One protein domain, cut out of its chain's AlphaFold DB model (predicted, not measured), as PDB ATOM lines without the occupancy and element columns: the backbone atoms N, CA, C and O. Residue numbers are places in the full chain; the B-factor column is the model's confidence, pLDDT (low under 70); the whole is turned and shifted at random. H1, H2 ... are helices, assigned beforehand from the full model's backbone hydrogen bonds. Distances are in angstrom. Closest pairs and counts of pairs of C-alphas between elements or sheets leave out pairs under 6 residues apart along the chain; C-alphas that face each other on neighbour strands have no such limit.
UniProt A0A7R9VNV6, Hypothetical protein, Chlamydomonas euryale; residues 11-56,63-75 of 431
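AT A GLANCE: This is residues 11 to 56 and 63 to 75 of the 431 residues of the protein "Hypothetical protein" of Chlamydomonas euryale (UniProt A0A7R9VNV6). A long helix, H1, runs through the middle; a shorter helix, H2, folds back slantwise beside its second half to make a loose helical hairpin, and the small helix H3 lies on the other side of H1 from H2. The first residues of H1, 11 to 18, stick out free at one end, and the loop round Gly 36 makes the other end. The printed part has 59 residues with three named helices, in the order H1, H2, H3, and no named strand; the class is all helix. It is only just loose, close to compact, with a radius of gyration of the C-alphas of 12.6 A, and its outline of 41 by 31 by 17 A is only just flat.

HOW THE PARTS SIT: The printed part begins with H1, residues 11 to 31, of which residues 11 to 18 stand free. After a short link of 9 residues comes H2, residues 41 to 51, which runs the opposite way to H1 at a steep tilt of 40 degrees. H1 and H2 form a helical hairpin and touch, H1 with residues 23 to 30 alone; their closest C-alphas, those of Arg 23 and Leu 50, are 6.4 A apart. Beyond the cut, H3, residues 68 to 73, only just touches H1, with 3 pairs of C-alphas within 8 A. H1 touches H3 with residues 25 to 28 alone, and the closest C-alphas of the two helices, those of Ala 28 and Ala 69, are 6.5 A apart. H1 and H3 run opposite ways at a tilt of 37 degrees, only just steep. H2 and H3 are apart. In H1, H2 and H3 every O i to N i+4 pair is within hydrogen-bond range.

IN THESE COORDINATES: H1, from Gly 11 to Leu 31, begins with C-alpha 11 at (289.976, 508.124, 430.007) and is 30.4 A long from first to last C-alpha. H2, from Ser 41 to Gln 51, begins with C-alpha 41 at (314.321, 484.754, 426.043) and is 15.3 A long. H3, from Ala 68 to Ala 73, is 8.8 A long and ends with C-alpha 73 at (298.033, 492.672, 445.387).

THE WHOLE: The two C-alphas farthest apart are those of Gly 11 and Gly 36, at 41.1 A. Without residues 11 to 18, the body spans 31 by 29 by 16 A. Residues 57 to 62 are not printed, and C-alphas 56 and 63 are 14.7 A apart across this cut, which falls in the link from H2 to H3. The model's mean pLDDT over the printed part is 83.6; it is under 70 at residue 53, residues 55 to 56 and residues 63 to 64.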
ATOM      1  N   GLY A  11     289.584 509.109 431.017       93.06
ATOM      2  CA  GLY A  11     289.976 508.124 430.007       93.06
ATOM      3  C   GLY A  11     291.494 508.032 429.839       93.06
ATOM      4  O   GLY A  11     292.052 506.937 429.869       93.06
ATOM      5  N   TYR A  12     292.163 509.180 429.737       90.31
ATOM      6  CA  TYR A  12     293.617 509.266 429.653       90.31
ATOM      7  C   TYR A  12     294.291 508.768 430.936       90.31
ATOM      8  O   TYR A  12     295.200 507.943 430.873       90.31
ATOM      9  N   ASP A  13     293.805 509.181 432.108       92.62
ATOM     10  CA  ASP A  13     294.367 508.744 433.389       92.62
ATOM     11  C   ASP A  13     294.192 507.227 433.598       92.62
ATOM     12  O   ASP A  13     295.102 506.561 434.098       92.62
ATOM     13  N   ALA A  14     293.061 506.649 433.169       92.56
ATOM     14  CA  ALA A  14     292.843 505.202 433.197       92.56
ATOM     15  C   ALA A  14     293.788 504.455 432.244       92.56
ATOM     16  O   ALA A  14     294.327 503.409 432.615       92.56
ATOM     17  N   PHE A  15     294.026 504.999 431.046       90.00
ATOM     18  CA  PHE A  15     295.007 504.462 430.104       90.00
ATOM     19  C   PHE A  15     296.419 504.465 430.710       90.00
ATOM     20  O   PHE A  15     297.063 503.416 430.768       90.00
ATOM     21  N   VAL A  16     296.865 505.604 431.251       91.38
ATOM     22  CA  VAL A  16     298.188 505.747 431.887       91.38
ATOM     23  C   VAL A  16     298.323 504.830 433.108       91.38
ATOM     24  O   VAL A  16     299.365 504.200 433.302       91.38
ATOM     25  N   ALA A  17     297.274 504.701 433.924       92.00
ATOM     26  CA  ALA A  17     297.260 503.780 435.058       92.00
ATOM     27  C   ALA A  17     297.355 502.310 434.612       92.00
ATOM     28  O   ALA A  17     298.102 501.533 435.214       92.00
ATOM     29  N   GLY A  18     296.642 501.930 433.547       90.81
ATOM     30  CA  GLY A  18     296.716 500.595 432.950       90.81
ATOM     31  C   GLY A  18     298.106 500.278 432.394       90.81
ATOM     32  O   GLY A  18     298.634 499.189 432.627       90.81
ATOM     33  N   GLU A  19     298.741 501.248 431.738       87.31
ATOM     34  CA  GLU A  19     300.111 501.115 431.244       87.31
ATOM     35  C   GLU A  19     301.117 500.950 432.394       87.31
ATOM     36  O   GLU A  19     301.953 500.041 432.376       87.31
ATOM     37  N   ALA A  20     301.009 501.776 433.439       90.19
ATOM     38  CA  ALA A  20     301.844 501.652 434.631       90.19
ATOM     39  C   ALA A  20     301.679 500.277 435.302       90.19
ATOM     40  O   ALA A  20     302.673 499.660 435.695       90.19
ATOM     41  N   PHE A  21     300.445 499.766 435.385       91.56
ATOM     42  CA  PHE A  21     300.167 498.424 435.893       91.56
ATOM     43  C   PHE A  21     300.829 497.338 435.039       91.56
ATOM     44  O   PHE A  21     301.513 496.478 435.591       91.56
ATOM     45  N   ALA A  22     300.691 497.389 433.710       85.31
ATOM     46  CA  ALA A  22     301.308 496.412 432.813       85.31
ATOM     47  C   ALA A  22     302.837 496.372 432.979       85.31
ATOM     48  O   ALA A  22     303.432 495.294 433.063       85.31
ATOM     49  N   ARG A  23     303.471 497.543 433.120       85.88
ATOM     50  CA  ARG A  23     304.918 497.646 433.354       85.88
ATOM     51  C   ARG A  23     305.341 497.080 434.710       85.88
ATOM     52  O   ARG A  23     306.346 496.375 434.795       85.88
ATOM     53  N   LEU A  24     304.575 497.351 435.767       88.94
ATOM     54  CA  LEU A  24     304.829 496.799 437.102       88.94
ATOM     55  C   LEU A  24     304.610 495.284 437.156       88.94
ATOM     56  O   LEU A  24     305.410 494.583 437.767       88.94
ATOM     57  N   ALA A  25     303.570 494.773 436.497       87.50
ATOM     58  CA  ALA A  25     303.291 493.345 436.383       87.50
ATOM     59  C   ALA A  25     304.441 492.601 435.694       87.50
ATOM     60  O   ALA A  25     304.906 491.568 436.177       87.50
ATOM     61  N   ALA A  26     304.942 493.170 434.601       84.81
ATOM     62  CA  ALA A  26     306.104 492.664 433.892       84.81
ATOM     63  C   ALA A  26     307.373 492.689 434.766       84.81
ATOM     64  O   ALA A  26     308.102 491.700 434.831       84.81
ATOM     65  N   ALA A  27     307.609 493.776 435.507       86.00
ATOM     66  CA  ALA A  27     308.727 493.866 436.447       86.00
ATOM     67  C   ALA A  27     308.615 492.861 437.611       86.00
ATOM     68  O   ALA A  27     309.617 492.277 438.016       86.00
ATOM     69  N   ALA A  28     307.408 492.619 438.130       86.50
ATOM     70  CA  ALA A  28     307.171 491.656 439.204       86.50
ATOM     71  C   ALA A  28     307.533 490.223 438.783       86.50
ATOM     72  O   ALA A  28     308.162 489.504 439.553       86.50
ATOM     73  N   GLN A  29     307.238 489.840 437.539       84.88
ATOM     74  CA  GLN A  29     307.637 488.533 436.997       84.88
ATOM     75  C   GLN A  29     309.158 488.362 436.932       84.88
ATOM     76  O   GLN A  29     309.660 487.256 437.109       84.88
ATOM     77  N   LEU A  30     309.902 489.446 436.698       82.94
ATOM     78  CA  LEU A  30     311.366 489.408 436.711       82.94
ATOM     79  C   LEU A  30     311.916 489.230 438.130       82.94
ATOM     80  O   LEU A  30     312.951 488.595 438.300       82.94
ATOM     81  N   LEU A  31     311.231 489.770 439.142       83.12
ATOM     82  CA  LEU A  31     311.614 489.617 440.550       83.12
ATOM     83  C   LEU A  31     311.327 488.214 441.099       83.12
ATOM     84  O   LEU A  31     311.957 487.810 442.071       83.12
ATOM     85  N   GLU A  32     310.393 487.478 440.493       84.50
ATOM     86  CA  GLU A  32     310.086 486.085 440.851       84.50
ATOM     87  C   GLU A  32     311.095 485.079 440.273       84.50
ATOM     88  O   GLU A  32     311.070 483.903 440.637       84.50
ATOM     89  N   LEU A  33     312.008 485.518 439.399       80.88
ATOM     90  CA  LEU A  33     313.050 484.645 438.878       80.88
ATOM     91  C   LEU A  33     314.083 484.311 439.960       80.88
ATOM     92  O   LEU A  33     314.566 485.206 440.658       80.88
ATOM     93  N   PRO A  34     314.491 483.037 440.074       84.00
ATOM     94  CA  PRO A  34     315.576 482.662 440.964       84.00
ATOM     95  C   PRO A  34     316.865 483.382 440.552       84.00
ATOM     96  O   PRO A  34     317.286 483.361 439.391       84.00
ATOM     97  N   ILE A  35     317.495 484.028 441.534       84.25
ATOM     98  CA  ILE A  35     318.746 484.764 441.354       84.25
ATOM     99  C   ILE A  35     319.811 483.800 440.814       84.25
ATOM    100  O   ILE A  35     320.069 482.758 441.410       84.25
ATOM    101  N   GLY A  36     320.448 484.167 439.700       81.81
ATOM    102  CA  GLY A  36     321.551 483.406 439.102       81.81
ATOM    103  C   GLY A  36     321.170 482.514 437.919       81.81
ATOM    104  O   GLY A  36     322.071 481.966 437.286       81.81
ATOM    105  N   LEU A  37     319.885 482.398 437.565       84.31
ATOM    106  CA  LEU A  37     319.495 481.775 436.298       84.31
ATOM    107  C   LEU A  37     319.508 482.797 435.147       84.31
ATOM    108  O   LEU A  37     319.160 483.964 435.353       84.31
ATOM    109  N   PRO A  38     319.903 482.384 433.928       83.75
ATOM    110  CA  PRO A  38     319.813 483.245 432.757       83.75
ATOM    111  C   PRO A  38     318.350 483.613 432.513       83.75
ATOM    112  O   PRO A  38     317.477 482.751 432.562       83.75
ATOM    113  N   ILE A  39     318.088 484.892 432.234       82.81
ATOM    114  CA  ILE A  39     316.734 485.390 431.969       82.81
ATOM    115  C   ILE A  39     316.196 484.686 430.710       82.81
ATOM    116  O   ILE A  39     316.806 484.850 429.646       82.81
ATOM    117  N   PRO A  40     315.080 483.936 430.792       84.25
ATOM    118  CA  PRO A  40     314.386 483.365 429.643       84.25
ATOM    119  C   PRO A  40     314.230 484.366 428.491       84.25
ATOM    120  O   PRO A  40     313.905 485.534 428.707       84.25
ATOM    121  N   SER A  41     314.417 483.911 427.250       84.56
ATOM    122  CA  SER A  41     314.321 484.754 426.043       84.56
ATOM    123  C   SER A  41     313.010 485.549 425.970       84.56
ATOM    124  O   SER A  41     313.015 486.719 425.593       84.56
ATOM    125  N   GLN A  42     311.906 484.951 426.422       80.06
ATOM    126  CA  GLN A  42     310.596 485.597 426.512       80.06
ATOM    127  C   GLN A  42     310.589 486.794 427.482       80.06
ATOM    128  O   GLN A  42     310.021 487.841 427.184       80.06
ATOM    129  N   GLN A  43     311.275 486.688 428.620       78.75
ATOM    130  CA  GLN A  43     311.404 487.783 429.586       78.75
ATOM    131  C   GLN A  43     312.431 488.829 429.151       78.75
ATOM    132  O   GLN A  43     312.272 490.004 429.468       78.75
ATOM    133  N   GLN A  44     313.450 488.448 428.375       83.50
ATOM    134  CA  GLN A  44     314.330 489.424 427.728       83.50
ATOM    135  C   GLN A  44     313.569 490.268 426.697       83.50
ATOM    136  O   GLN A  44     313.794 491.474 426.611       83.50
ATOM    137  N   GLN A  45     312.653 489.660 425.935       82.88
ATOM    138  CA  GLN A  45     311.760 490.393 425.031       82.88
ATOM    139  C   GLN A  45     310.840 491.340 425.805       82.88
ATOM    140  O   GLN A  45     310.744 492.509 425.442       82.88
ATOM    141  N   LEU A  46     310.251 490.871 426.908       77.06
ATOM    142  CA  LEU A  46     309.447 491.694 427.813       77.06
ATOM    143  C   LEU A  46     310.252 492.888 428.362       77.06
ATOM    144  O   LEU A  46     309.786 494.020 428.329       77.06
ATOM    145  N   LEU A  47     311.497 492.667 428.796       81.06
ATOM    146  CA  LEU A  47     312.416 493.724 429.240       81.06
ATOM    147  C   LEU A  47     312.691 494.758 428.147       81.06
ATOM    148  O   LEU A  47     312.651 495.956 428.421       81.06
ATOM    149  N   ARG A  48     312.938 494.314 426.909       83.44
ATOM    150  CA  ARG A  48     313.122 495.232 425.773       83.44
ATOM    151  C   ARG A  48     311.849 496.025 425.479       83.44
ATOM    152  O   ARG A  48     311.941 497.219 425.223       83.44
ATOM    153  N   GLN A  49     310.679 495.395 425.571       78.69
ATOM    154  CA  GLN A  49     309.388 496.073 425.415       78.69
ATOM    155  C   GLN A  49     309.155 497.124 426.512       78.69
ATOM    156  O   GLN A  49     308.682 498.217 426.220       78.69
ATOM    157  N   LEU A  50     309.551 496.843 427.759       75.12
ATOM    158  CA  LEU A  50     309.480 497.819 428.853       75.12
ATOM    159  C   LEU A  50     310.423 499.014 428.661       75.12
ATOM    160  O   LEU A  50     310.116 500.111 429.127       75.12
ATOM    161  N   GLN A  51     311.568 498.808 428.007       82.19
ATOM    162  CA  GLN A  51     312.541 499.865 427.716       82.19
ATOM    163  C   GLN A  51     312.132 500.736 426.518       82.19
ATOM    164  O   GLN A  51     312.510 501.906 426.468       82.19
ATOM    165  N   HIS A  52     311.346 500.194 425.582       81.88
ATOM    166  CA  HIS A  52     310.944 500.859 424.341       81.88
ATOM    167  C   HIS A  52     309.415 500.830 424.158       81.88
ATOM    168  O   HIS A  52     308.896 500.012 423.395       81.88
ATOM    169  N   PRO A  53     308.670 501.725 424.835       64.88
ATOM    170  CA  PRO A  53     307.207 501.690 424.841       64.88
ATOM    171  C   PRO A  53     306.560 502.058 423.499       64.88
ATOM    172  O   PRO A  53     305.411 501.698 423.262       64.88
ATOM    173  N   GLU A  54     307.288 502.721 422.594       75.06
ATOM    174  CA  GLU A  54     306.750 503.193 421.308       75.06
ATOM    175  C   GLU A  54     306.344 502.056 420.347       75.06
ATOM    176  O   GLU A  54     305.608 502.292 419.395       75.06
ATOM    177  N   GLY A  55     306.764 500.810 420.607       64.75
ATOM    178  CA  GLY A  55     306.452 499.645 419.768       64.75
ATOM    179  C   GLY A  55     305.290 498.761 420.243       64.75
ATOM    180  O   GLY A  55     305.044 497.723 419.633       64.75
ATOM    181  N   LEU A  56     304.596 499.103 421.335       59.41
ATOM    182  CA  LEU A  56     303.617 498.208 421.983       59.41
ATOM    183  C   LEU A  56     302.206 498.208 421.362       59.41
ATOM    184  O   LEU A  56     301.336 497.487 421.843       59.41
ATOM    185  N   ARG A  63     298.257 486.927 427.638       68.75
ATOM    186  CA  ARG A  63     297.715 486.728 428.987       68.75
ATOM    187  C   ARG A  63     298.874 486.797 429.973       68.75
ATOM    188  O   ARG A  63     299.774 485.962 429.908       68.75
ATOM    189  N   LEU A  64     298.856 487.800 430.851       67.44
ATOM    190  CA  LEU A  64     299.885 487.948 431.870       67.44
ATOM    191  C   LEU A  64     299.878 486.664 432.714       67.44
ATOM    192  O   LEU A  64     298.819 486.305 433.248       67.44
ATOM    193  N   PRO A  65     301.005 485.935 432.810       70.12
ATOM    194  CA  PRO A  65     301.073 484.758 433.660       70.12
ATOM    195  C   PRO A  65     300.726 485.147 435.100       70.12
ATOM    196  O   PRO A  65     301.013 486.260 435.550       70.12
ATOM    197  N   HIS A  66     300.053 484.239 435.809       79.12
ATOM    198  CA  HIS A  66     299.663 484.437 437.202       79.12
ATOM    199  C   HIS A  66     300.919 484.542 438.077       79.12
ATOM    200  O   HIS A  66     301.488 483.532 438.477       79.12
ATOM    201  N   SER A  67     301.358 485.772 438.346       85.38
ATOM    202  CA  SER A  67     302.433 486.065 439.294       85.38
ATOM    203  C   SER A  67     301.881 486.030 440.720       85.38
ATOM    204  O   SER A  67     300.798 486.560 441.000       85.38
ATOM    205  N   ALA A  68     302.635 485.422 441.634       87.75
ATOM    206  CA  ALA A  68     302.289 485.376 443.051       87.75
ATOM    207  C   ALA A  68     302.247 486.788 443.662       87.75
ATOM    208  O   ALA A  68     301.358 487.091 444.459       87.75
ATOM    209  N   ALA A  69     303.148 487.678 443.237       86.12
ATOM    210  CA  ALA A  69     303.160 489.080 443.644       86.12
ATOM    211  C   ALA A  69     301.892 489.830 443.197       86.12
ATOM    212  O   ALA A  69     301.315 490.585 443.983       86.12
ATOM    213  N   LEU A  70     301.419 489.593 441.967       88.88
ATOM    214  CA  LEU A  70     300.151 490.163 441.493       88.88
ATOM    215  C   LEU A  70     298.954 489.593 442.254       88.88
ATOM    216  O   LEU A  70     298.047 490.342 442.615       88.88
ATOM    217  N   SER A  71     298.975 488.292 442.548       90.00
ATOM    218  CA  SER A  71     297.945 487.640 443.363       90.00
ATOM    219  C   SER A  71     297.864 488.249 444.769       90.00
ATOM    220  O   SER A  71     296.775 488.556 445.247       90.00
ATOM    221  N   ALA A  72     299.007 488.542 445.401       88.44
ATOM    222  CA  ALA A  72     299.053 489.191 446.714       88.44
ATOM    223  C   ALA A  72     298.508 490.636 446.708       88.44
ATOM    224  O   ALA A  72     298.024 491.116 447.736       88.44
ATOM    225  N   ALA A  73     298.583 491.329 445.568       90.50
ATOM    226  CA  ALA A  73     298.033 492.672 445.387       90.50
ATOM    227  C   ALA A  73     296.547 492.671 444.981       90.50
ATOM    228  O   ALA A  73     295.874 493.698 445.093       90.50
ATOM    229  N   HIS A  74     296.021 491.540 444.509       92.56
ATOM    230  CA  HIS A  74     294.629 491.421 444.101       92.56
ATOM    231  C   HIS A  74     293.710 491.715 445.303       92.56
ATOM    232  O   HIS A  74     293.908 491.192 446.399       92.56
ATOM    233  N   GLY A  75     292.725 492.602 445.109       93.69
ATOM    234  CA  GLY A  75     291.745 492.978 446.144       93.69
ATOM    235  C   GLY A  75     292.294 493.826 447.267       93.69
ATOM    236  O   GLY A  75     291.673 493.921 448.322       93.69
TER     237      GLY A  75